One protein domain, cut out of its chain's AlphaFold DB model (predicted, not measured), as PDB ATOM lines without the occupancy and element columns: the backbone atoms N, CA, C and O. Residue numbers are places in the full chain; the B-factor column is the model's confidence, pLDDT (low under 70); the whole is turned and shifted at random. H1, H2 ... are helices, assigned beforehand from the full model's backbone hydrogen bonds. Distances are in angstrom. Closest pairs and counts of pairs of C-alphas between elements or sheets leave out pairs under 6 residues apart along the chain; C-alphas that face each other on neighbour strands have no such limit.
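Overview. This is residues 6 to 18 and 25 to 68 of the 149 residues of an uncharacterized protein of viral metagenome (UniProt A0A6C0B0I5). Three longer helices stand side by side, with H4 in the middle, H3 along one side of it and H1 along another, while the short helix H2 stands about perpendicular to H4 at one end, by residues 66 to 67 of H4, and meets H3 only at the corner by their link. H3 and H4 make a helical hairpin, and H1 runs the same way as H4. The printed part has 57 residues with four named helices, in the order H1, H2, H3, H4, and no named strand; its class is all helix. The whole is compact, with a radius of gyration of the C-alphas of 11.2 A, and the C-alphas span 30 by 23 by 16 A.

Arrangement. Look first at the longest helix, H3, residues 35 to 51, and then at H4, residues 53 to 67. They touch and form a hairpin, at a shallow tilt of 18 degrees, opposite ways; their closest C-alphas are those of Phe 49 and Gly 56, 3.9 A apart. H4 is the hub, touching three other helices. One of these is H1, residues 6 to 18, which touches H4 at a shallow tilt of 17 degrees, the same way; the closest C-alphas are those of Ala 18 and Ala 62, 4.8 A apart. H1 and H3 are apart. Now find H2, residues 26 to 32, which touches H4 at residues 66 to 67 alone and is about perpendicular to it, at 81 degrees; the C-alphas of Leu 32 and Ser 67 are the closest, 6.4 A apart. H2 and H3 only just touch, and only at the corner by their link, with 3 pairs of C-alphas within 8 A; the closest are those of Val 31 and Gly 37, at 4.9 A. H1 and H2 are apart. Of the three pairs of helices that touch other than at the corner, two are at a shallow tilt, and the packing is mostly aligned, but only just. In H1, H2 and H4 every O i to N i+4 pair is within hydrogen-bond range, and in H3 12 of 13 are.

Along the chain. Find C-alpha 35 at (165.326, 158.988, 213.911); from there H3 runs 25.0 A to C-alpha 51 at (173.202, 141.423, 197.918). H4 runs back from C-alpha 53 over 20.6 A to C-alpha 67 at (157.698, 151.532, 211.624). H1 begins at C-alpha 6, at (168.207, 128.680, 204.412), and is 18.2 A long. H2, from Ala 26 to Leu 32, is 9.8 A long.

Size, cuts and confidence. The two C-alphas farthest apart are those of Glu 6 and Pro 35, at 31.9 A. Residues 19 to 24 are cut out, and C-alphas 18 and 25 are 9.9 A apart across the cut, in the link from H1 to H2. Of the links that are printed whole, H2 to H3 and H3 to H4 are both tight. The mean pLDDT of the printed part is 81.3, and residues 17 to 18 are under 70.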
ATOM      1  N   GLU A   6     167.925 127.637 203.417       75.38
ATOM      2  CA  GLU A   6     168.207 128.680 204.412       75.38
ATOM      3  C   GLU A   6     167.546 130.020 204.059       75.38
ATOM      4  O   GLU A   6     166.998 130.681 204.936       75.38
ATOM      5  N   TYR A   7     167.528 130.412 202.780       74.88
ATOM      6  CA  TYR A   7     166.894 131.666 202.362       74.88
ATOM      7  C   TYR A   7     165.374 131.628 202.518       74.88
ATOM      8  O   TYR A   7     164.778 132.655 202.834       74.88
ATOM      9  N   LEU A   8     164.751 130.459 202.338       76.50
ATOM     10  CA  LEU A   8     163.317 130.282 202.578       76.50
ATOM     11  C   LEU A   8     162.987 130.374 204.068       76.50
ATOM     12  O   LEU A   8     162.008 131.019 204.431       76.50
ATOM     13  N   VAL A   9     163.825 129.788 204.929       79.88
ATOM     14  CA  VAL A   9     163.662 129.886 206.387       79.88
ATOM     15  C   VAL A   9     163.835 131.330 206.851       79.88
ATOM     16  O   VAL A   9     162.994 131.833 207.588       79.88
ATOM     17  N   ILE A  10     164.874 132.028 206.380       77.25
ATOM     18  CA  ILE A  10     165.123 133.437 206.721       77.25
ATOM     19  C   ILE A  10     163.966 134.323 206.245       77.25
ATOM     20  O   ILE A  10     163.461 135.134 207.017       77.25
ATOM     21  N   ALA A  11     163.503 134.146 205.004       74.00
ATOM     22  CA  ALA A  11     162.360 134.882 204.470       74.00
ATOM     23  C   ALA A  11     161.082 134.618 205.282       74.00
ATOM     24  O   ALA A  11     160.380 135.560 205.643       74.00
ATOM     25  N   GLY A  12     160.811 133.356 205.624       77.25
ATOM     26  CA  GLY A  12     159.674 132.977 206.462       77.25
ATOM     27  C   GLY A  12     159.744 133.581 207.864       77.25
ATOM     28  O   GLY A  12     158.729 134.045 208.376       77.25
ATOM     29  N   LEU A  13     160.935 133.650 208.462       76.00
ATOM     30  CA  LEU A  13     161.135 134.250 209.781       76.00
ATOM     31  C   LEU A  13     160.902 135.768 209.758       76.00
ATOM     32  O   LEU A  13     160.260 136.304 210.656       76.00
ATOM     33  N   ILE A  14     161.374 136.452 208.710       76.00
ATOM     34  CA  ILE A  14     161.134 137.887 208.502       76.00
ATOM     35  C   ILE A  14     159.637 138.154 208.353       76.00
ATOM     36  O   ILE A  14     159.114 139.055 209.001       76.00
ATOM     37  N   VAL A  15     158.937 137.352 207.546       72.56
ATOM     38  CA  VAL A  15     157.481 137.462 207.370       72.56
ATOM     39  C   VAL A  15     156.750 137.177 208.685       72.56
ATOM     40  O   VAL A  15     155.842 137.915 209.050       72.56
ATOM     41  N   TYR A  16     157.161 136.159 209.444       72.44
ATOM     42  CA  TYR A  16     156.563 135.859 210.744       72.44
ATOM     43  C   TYR A  16     156.711 137.027 211.728       72.44
ATOM     44  O   TYR A  16     155.733 137.455 212.331       72.44
ATOM     45  N   ILE A  17     157.909 137.599 211.848       68.38
ATOM     46  CA  ILE A  17     158.146 138.737 212.744       68.38
ATOM     47  C   ILE A  17     157.380 139.977 212.258       68.38
ATOM     48  O   ILE A  17     156.740 140.666 213.049       68.38
ATOM     49  N   ALA A  18     157.384 140.243 210.952       65.88
ATOM     50  CA  ALA A  18     156.723 141.414 210.390       65.88
ATOM     51  C   ALA A  18     155.196 141.378 210.535       65.88
ATOM     52  O   ALA A  18     154.608 142.414 210.807       65.88
ATOM     53  N   PRO A  25     158.792 143.262 218.529       72.25
ATOM     54  CA  PRO A  25     159.666 142.993 219.665       72.25
ATOM     55  C   PRO A  25     160.263 144.288 220.235       72.25
ATOM     56  O   PRO A  25     160.722 145.144 219.480       72.25
ATOM     57  N   ALA A  26     160.313 144.415 221.565       71.88
ATOM     58  CA  ALA A  26     160.663 145.666 222.253       71.88
ATOM     59  C   ALA A  26     161.994 146.298 221.797       71.88
ATOM     60  O   ALA A  26     162.118 147.518 221.758       71.88
ATOM     61  N   LEU A  27     162.979 145.482 221.409       73.06
ATOM     62  CA  LEU A  27     164.247 145.961 220.850       73.06
ATOM     63  C   LEU A  27     164.066 146.666 219.500       73.06
ATOM     64  O   LEU A  27     164.686 147.698 219.265       73.06
ATOM     65  N   VAL A  28     163.209 146.132 218.629       72.06
ATOM     66  CA  VAL A  28     162.906 146.735 217.325       72.06
ATOM     67  C   VAL A  28     162.178 148.056 217.545       72.06
ATOM     68  O   VAL A  28     162.598 149.071 217.003       72.06
ATOM     69  N   SER A  29     161.169 148.077 218.418       72.69
ATOM     70  CA  SER A  29     160.453 149.309 218.769       72.69
ATOM     71  C   SER A  29     161.358 150.362 219.408       72.69
ATOM     72  O   SER A  29     161.196 151.541 219.125       72.69
ATOM     73  N   LEU A  30     162.337 149.966 220.228       78.81
ATOM     74  CA  LEU A  30     163.295 150.895 220.835       78.81
ATOM     75  C   LEU A  30     164.232 151.518 219.790       78.81
ATOM     76  O   LEU A  30     164.500 152.716 219.838       78.81
ATOM     77  N   VAL A  31     164.719 150.720 218.836       79.94
ATOM     78  CA  VAL A  31     165.582 151.215 217.753       79.94
ATOM     79  C   VAL A  31     164.791 152.150 216.836       79.94
ATOM     80  O   VAL A  31     165.238 153.266 216.565       79.94
ATOM     81  N   LEU A  32     163.592 151.734 216.425       80.75
ATOM     82  CA  LEU A  32     162.687 152.517 215.582       80.75
ATOM     83  C   LEU A  32     162.029 153.692 216.330       80.75
ATOM     84  O   LEU A  32     161.411 154.531 215.702       80.75
ATOM     85  N   ALA A  33     162.183 153.830 217.650       80.94
ATOM     86  CA  ALA A  33     161.727 155.033 218.353       80.94
ATOM     87  C   ALA A  33     162.600 156.264 218.044       80.94
ATOM     88  O   ALA A  33     162.196 157.397 218.301       80.94
ATOM     89  N   SER A  34     163.814 156.053 217.523       85.62
ATOM     90  CA  SER A  34     164.776 157.121 217.260       85.62
ATOM     91  C   SER A  34     164.948 157.380 215.753       85.62
ATOM     92  O   SER A  34     165.101 156.429 214.982       85.62
ATOM     93  N   PRO A  35     165.035 158.653 215.309       83.94
ATOM     94  CA  PRO A  35     165.326 158.988 213.911       83.94
ATOM     95  C   PRO A  35     166.637 158.368 213.409       83.94
ATOM     96  O   PRO A  35     166.735 157.933 212.265       83.94
ATOM     97  N   VAL A  36     167.641 158.280 214.285       88.62
ATOM     98  CA  VAL A  36     168.936 157.658 213.977       88.62
ATOM     99  C   VAL A  36     168.782 156.153 213.740       88.62
ATOM    100  O   VAL A  36     169.370 155.615 212.804       88.62
ATOM    101  N   GLY A  37     167.962 155.467 214.538       84.62
ATOM    102  CA  GLY A  37     167.698 154.041 214.367       84.62
ATOM    103  C   GLY A  37     166.982 153.722 213.056       84.62
ATOM    104  O   GLY A  37     167.353 152.756 212.394       84.62
ATOM    105  N   HIS A  38     166.051 154.574 212.611       85.50
ATOM    106  CA  HIS A  38     165.453 154.445 211.277       85.50
ATOM    107  C   HIS A  38     166.506 154.497 210.166       85.50
ATOM    108  O   HIS A  38     166.504 153.638 209.287       85.50
ATOM    109  N   VAL A  39     167.433 155.459 210.222       90.56
ATOM    110  CA  VAL A  39     168.505 155.600 209.221       90.56
ATOM    111  C   VAL A  39     169.409 154.364 209.196       90.56
ATOM    112  O   VAL A  39     169.732 153.861 208.121       90.56
ATOM    113  N   LEU A  40     169.781 153.836 210.366       88.75
ATOM    114  CA  LEU A  40     170.604 152.627 210.470       88.75
ATOM    115  C   LEU A  40     169.898 151.391 209.900       88.75
ATOM    116  O   LEU A  40     170.514 150.607 209.176       88.75
ATOM    117  N   VAL A  41     168.604 151.226 210.182       87.88
ATOM    118  CA  VAL A  41     167.820 150.103 209.655       87.88
ATOM    119  C   VAL A  41     167.632 150.228 208.143       87.88
ATOM    120  O   VAL A  41     167.835 149.245 207.436       87.88
ATOM    121  N   LEU A  42     167.344 151.424 207.623       89.50
ATOM    122  CA  LEU A  42     167.262 151.680 206.179       89.50
ATOM    123  C   LEU A  42     168.580 151.371 205.463       89.50
ATOM    124  O   LEU A  42     168.566 150.720 204.421       89.50
ATOM    125  N   LEU A  43     169.722 151.761 206.037       91.44
ATOM    126  CA  LEU A  43     171.040 151.386 205.516       91.44
ATOM    127  C   LEU A  43     171.233 149.866 205.495       91.44
ATOM    128  O   LEU A  43     171.728 149.323 204.507       91.44
ATOM    129  N   GLY A  44     170.796 149.171 206.548       88.06
ATOM    130  CA  GLY A  44     170.793 147.711 206.599       88.06
ATOM    131  C   GLY A  44     169.937 147.087 205.493       88.06
ATOM    132  O   GLY A  44     170.397 146.183 204.797       88.06
ATOM    133  N   VAL A  45     168.725 147.607 205.272       88.56
ATOM    134  CA  VAL A  45     167.820 147.152 204.203       88.56
ATOM    135  C   VAL A  45     168.461 147.352 202.831       88.56
ATOM    136  O   VAL A  45     168.473 146.416 202.033       88.56
ATOM    137  N   VAL A  46     169.048 148.521 202.567       90.94
ATOM    138  CA  VAL A  46     169.749 148.807 201.304       90.94
ATOM    139  C   VAL A  46     170.941 147.864 201.118       90.94
ATOM    140  O   VAL A  46     171.104 147.289 200.043       90.94
ATOM    141  N   GLY A  47     171.731 147.630 202.169       89.50
ATOM    142  CA  GLY A  47     172.859 146.698 202.130       89.50
ATOM    143  C   GLY A  47     172.435 145.264 201.795       89.50
ATOM    144  O   GLY A  47     173.062 144.601 200.967       89.50
ATOM    145  N   VAL A  48     171.330 144.790 202.378       87.38
ATOM    146  CA  VAL A  48     170.754 143.474 202.054       87.38
ATOM    147  C   VAL A  48     170.187 143.456 200.634       87.38
ATOM    148  O   VAL A  48     170.402 142.482 199.911       87.38
ATOM    149  N   PHE A  49     169.539 144.537 200.197       89.25
ATOM    150  CA  PHE A  49     168.979 144.670 198.852       89.25
ATOM    151  C   PHE A  49     170.051 144.597 197.758       89.25
ATOM    152  O   PHE A  49     169.847 143.925 196.747       89.25
ATOM    153  N   MET A  50     171.226 145.197 197.985       89.06
ATOM    154  CA  MET A  50     172.372 145.100 197.071       89.06
ATOM    155  C   MET A  50     172.897 143.666 196.917       89.06
ATOM    156  O   MET A  50     173.452 143.324 195.875       89.06
ATOM    157  N   LYS A  51     172.735 142.817 197.941       86.19
ATOM    158  CA  LYS A  51     173.202 141.423 197.918       86.19
ATOM    159  C   LYS A  51     172.132 140.461 197.393       86.19
ATOM    160  O   LYS A  51     172.454 139.503 196.694       86.19
ATOM    161  N   SER A  52     170.869 140.694 197.745       82.38
ATOM    162  CA  SER A  52     169.716 139.903 197.324       82.38
ATOM    163  C   SER A  52     168.466 140.779 197.273       82.38
ATOM    164  O   SER A  52     167.854 141.077 198.299       82.38
ATOM    165  N   GLN A  53     168.059 141.152 196.061       85.50
ATOM    166  CA  GLN A  53     166.864 141.961 195.805       85.50
ATOM    167  C   GLN A  53     165.582 141.396 196.451       85.50
ATOM    168  O   GLN A  53     164.881 142.171 197.101       85.50
ATOM    169  N   PRO A  54     165.256 140.086 196.359       83.25
ATOM    170  CA  PRO A  54     164.025 139.572 196.965       83.25
ATOM    171  C   PRO A  54     164.059 139.604 198.497       83.25
ATOM    172  O   PRO A  54     163.061 139.946 199.123       83.25
ATOM    173  N   VAL A  55     165.205 139.304 199.117       81.62
ATOM    174  CA  VAL A  55     165.339 139.361 200.583       81.62
ATOM    175  C   VAL A  55     165.308 140.811 201.064       81.62
ATOM    176  O   VAL A  55     164.637 141.117 202.042       81.62
ATOM    177  N   GLY A  56     165.970 141.723 200.347       84.44
ATOM    178  CA  GLY A  56     165.929 143.149 200.655       84.44
ATOM    179  C   GLY A  56     164.526 143.739 200.523       84.44
ATOM    180  O   GLY A  56     164.132 144.546 201.360       84.44
ATOM    181  N   LEU A  57     163.746 143.300 199.526       86.19
ATOM    182  CA  LEU A  57     162.347 143.699 199.376       86.19
ATOM    183  C   LEU A  57     161.518 143.265 200.594       86.19
ATOM    184  O   LEU A  57     160.796 144.082 201.158       86.19
ATOM    185  N   LEU A  58     161.668 142.013 201.040       84.19
ATOM    186  CA  LEU A  58     160.987 141.515 202.240       84.19
ATOM    187  C   LEU A  58     161.413 142.272 203.503       84.19
ATOM    188  O   LEU A  58     160.559 142.637 204.308       84.19
ATOM    189  N   CYS A  59     162.705 142.571 203.658       84.56
ATOM    190  CA  CYS A  59     163.196 143.406 204.755       84.56
ATOM    191  C   CYS A  59     162.612 144.827 204.710       84.56
ATOM    192  O   CYS A  59     162.279 145.382 205.754       84.56
ATOM    193  N   GLY A  60     162.459 145.416 203.520       85.75
ATOM    194  CA  GLY A  60     161.837 146.729 203.345       85.75
ATOM    195  C   GLY A  60     160.357 146.733 203.725       85.75
ATOM    196  O   GLY A  60     159.904 147.630 204.432       85.75
ATOM    197  N   VAL A  61     159.615 145.696 203.333       83.56
ATOM    198  CA  VAL A  61     158.213 145.513 203.744       83.56
ATOM    199  C   VAL A  61     158.112 145.338 205.261       83.56
ATOM    200  O   VAL A  61     157.312 146.016 205.904       83.56
ATOM    201  N   ALA A  62     158.968 144.500 205.852       82.88
ATOM    202  CA  ALA A  62     159.026 144.308 207.299       82.88
ATOM    203  C   ALA A  62     159.332 145.613 208.048       82.88
ATOM    204  O   ALA A  62     158.721 145.893 209.079       82.88
ATOM    205  N   TYR A  63     160.235 146.438 207.510       85.31
ATOM    206  CA  TYR A  63     160.537 147.761 208.047       85.31
ATOM    207  C   TYR A  63     159.315 148.686 208.032       85.31
ATOM    208  O   TYR A  63     159.039 149.330 209.043       85.31
ATOM    209  N   LEU A  64     158.565 148.740 206.925       83.00
ATOM    210  CA  LEU A  64     157.376 149.593 206.813       83.00
ATOM    211  C   LEU A  64     156.299 149.196 207.826       83.00
ATOM    212  O   LEU A  64     155.797 150.058 208.545       83.00
ATOM    213  N   ILE A  65     156.014 147.897 207.934       80.50
ATOM    214  CA  ILE A  65     155.018 147.361 208.873       80.50
ATOM    215  C   ILE A  65     155.441 147.599 210.330       80.50
ATOM    216  O   ILE A  65     154.612 147.924 211.177       80.50
ATOM    217  N   SER A  66     156.739 147.484 210.625       77.88
ATOM    218  CA  SER A  66     157.269 147.701 211.979       77.88
ATOM    219  C   SER A  66     157.347 149.183 212.367       77.88
ATOM    220  O   SER A  66     157.249 149.501 213.549       77.88
ATOM    221  N   SER A  67     157.547 150.083 211.395       75.88
ATOM    222  CA  SER A  67     157.698 151.532 211.624       75.88
ATOM    223  C   SER A  67     156.370 152.266 211.738       75.88
ATOM    224  O   SER A  67     156.280 153.251 212.464       75.88
ATOM    225  N   TYR A  68     155.347 151.787 211.036       71.81
ATOM    226  CA  TYR A  68     154.002 152.345 211.067       71.81
ATOM    227  C   TYR A  68     153.021 151.245 211.462       71.81
ATOM    228  O   TYR A  68     152.308 150.724 210.603       71.81
TER     229      TYR A  68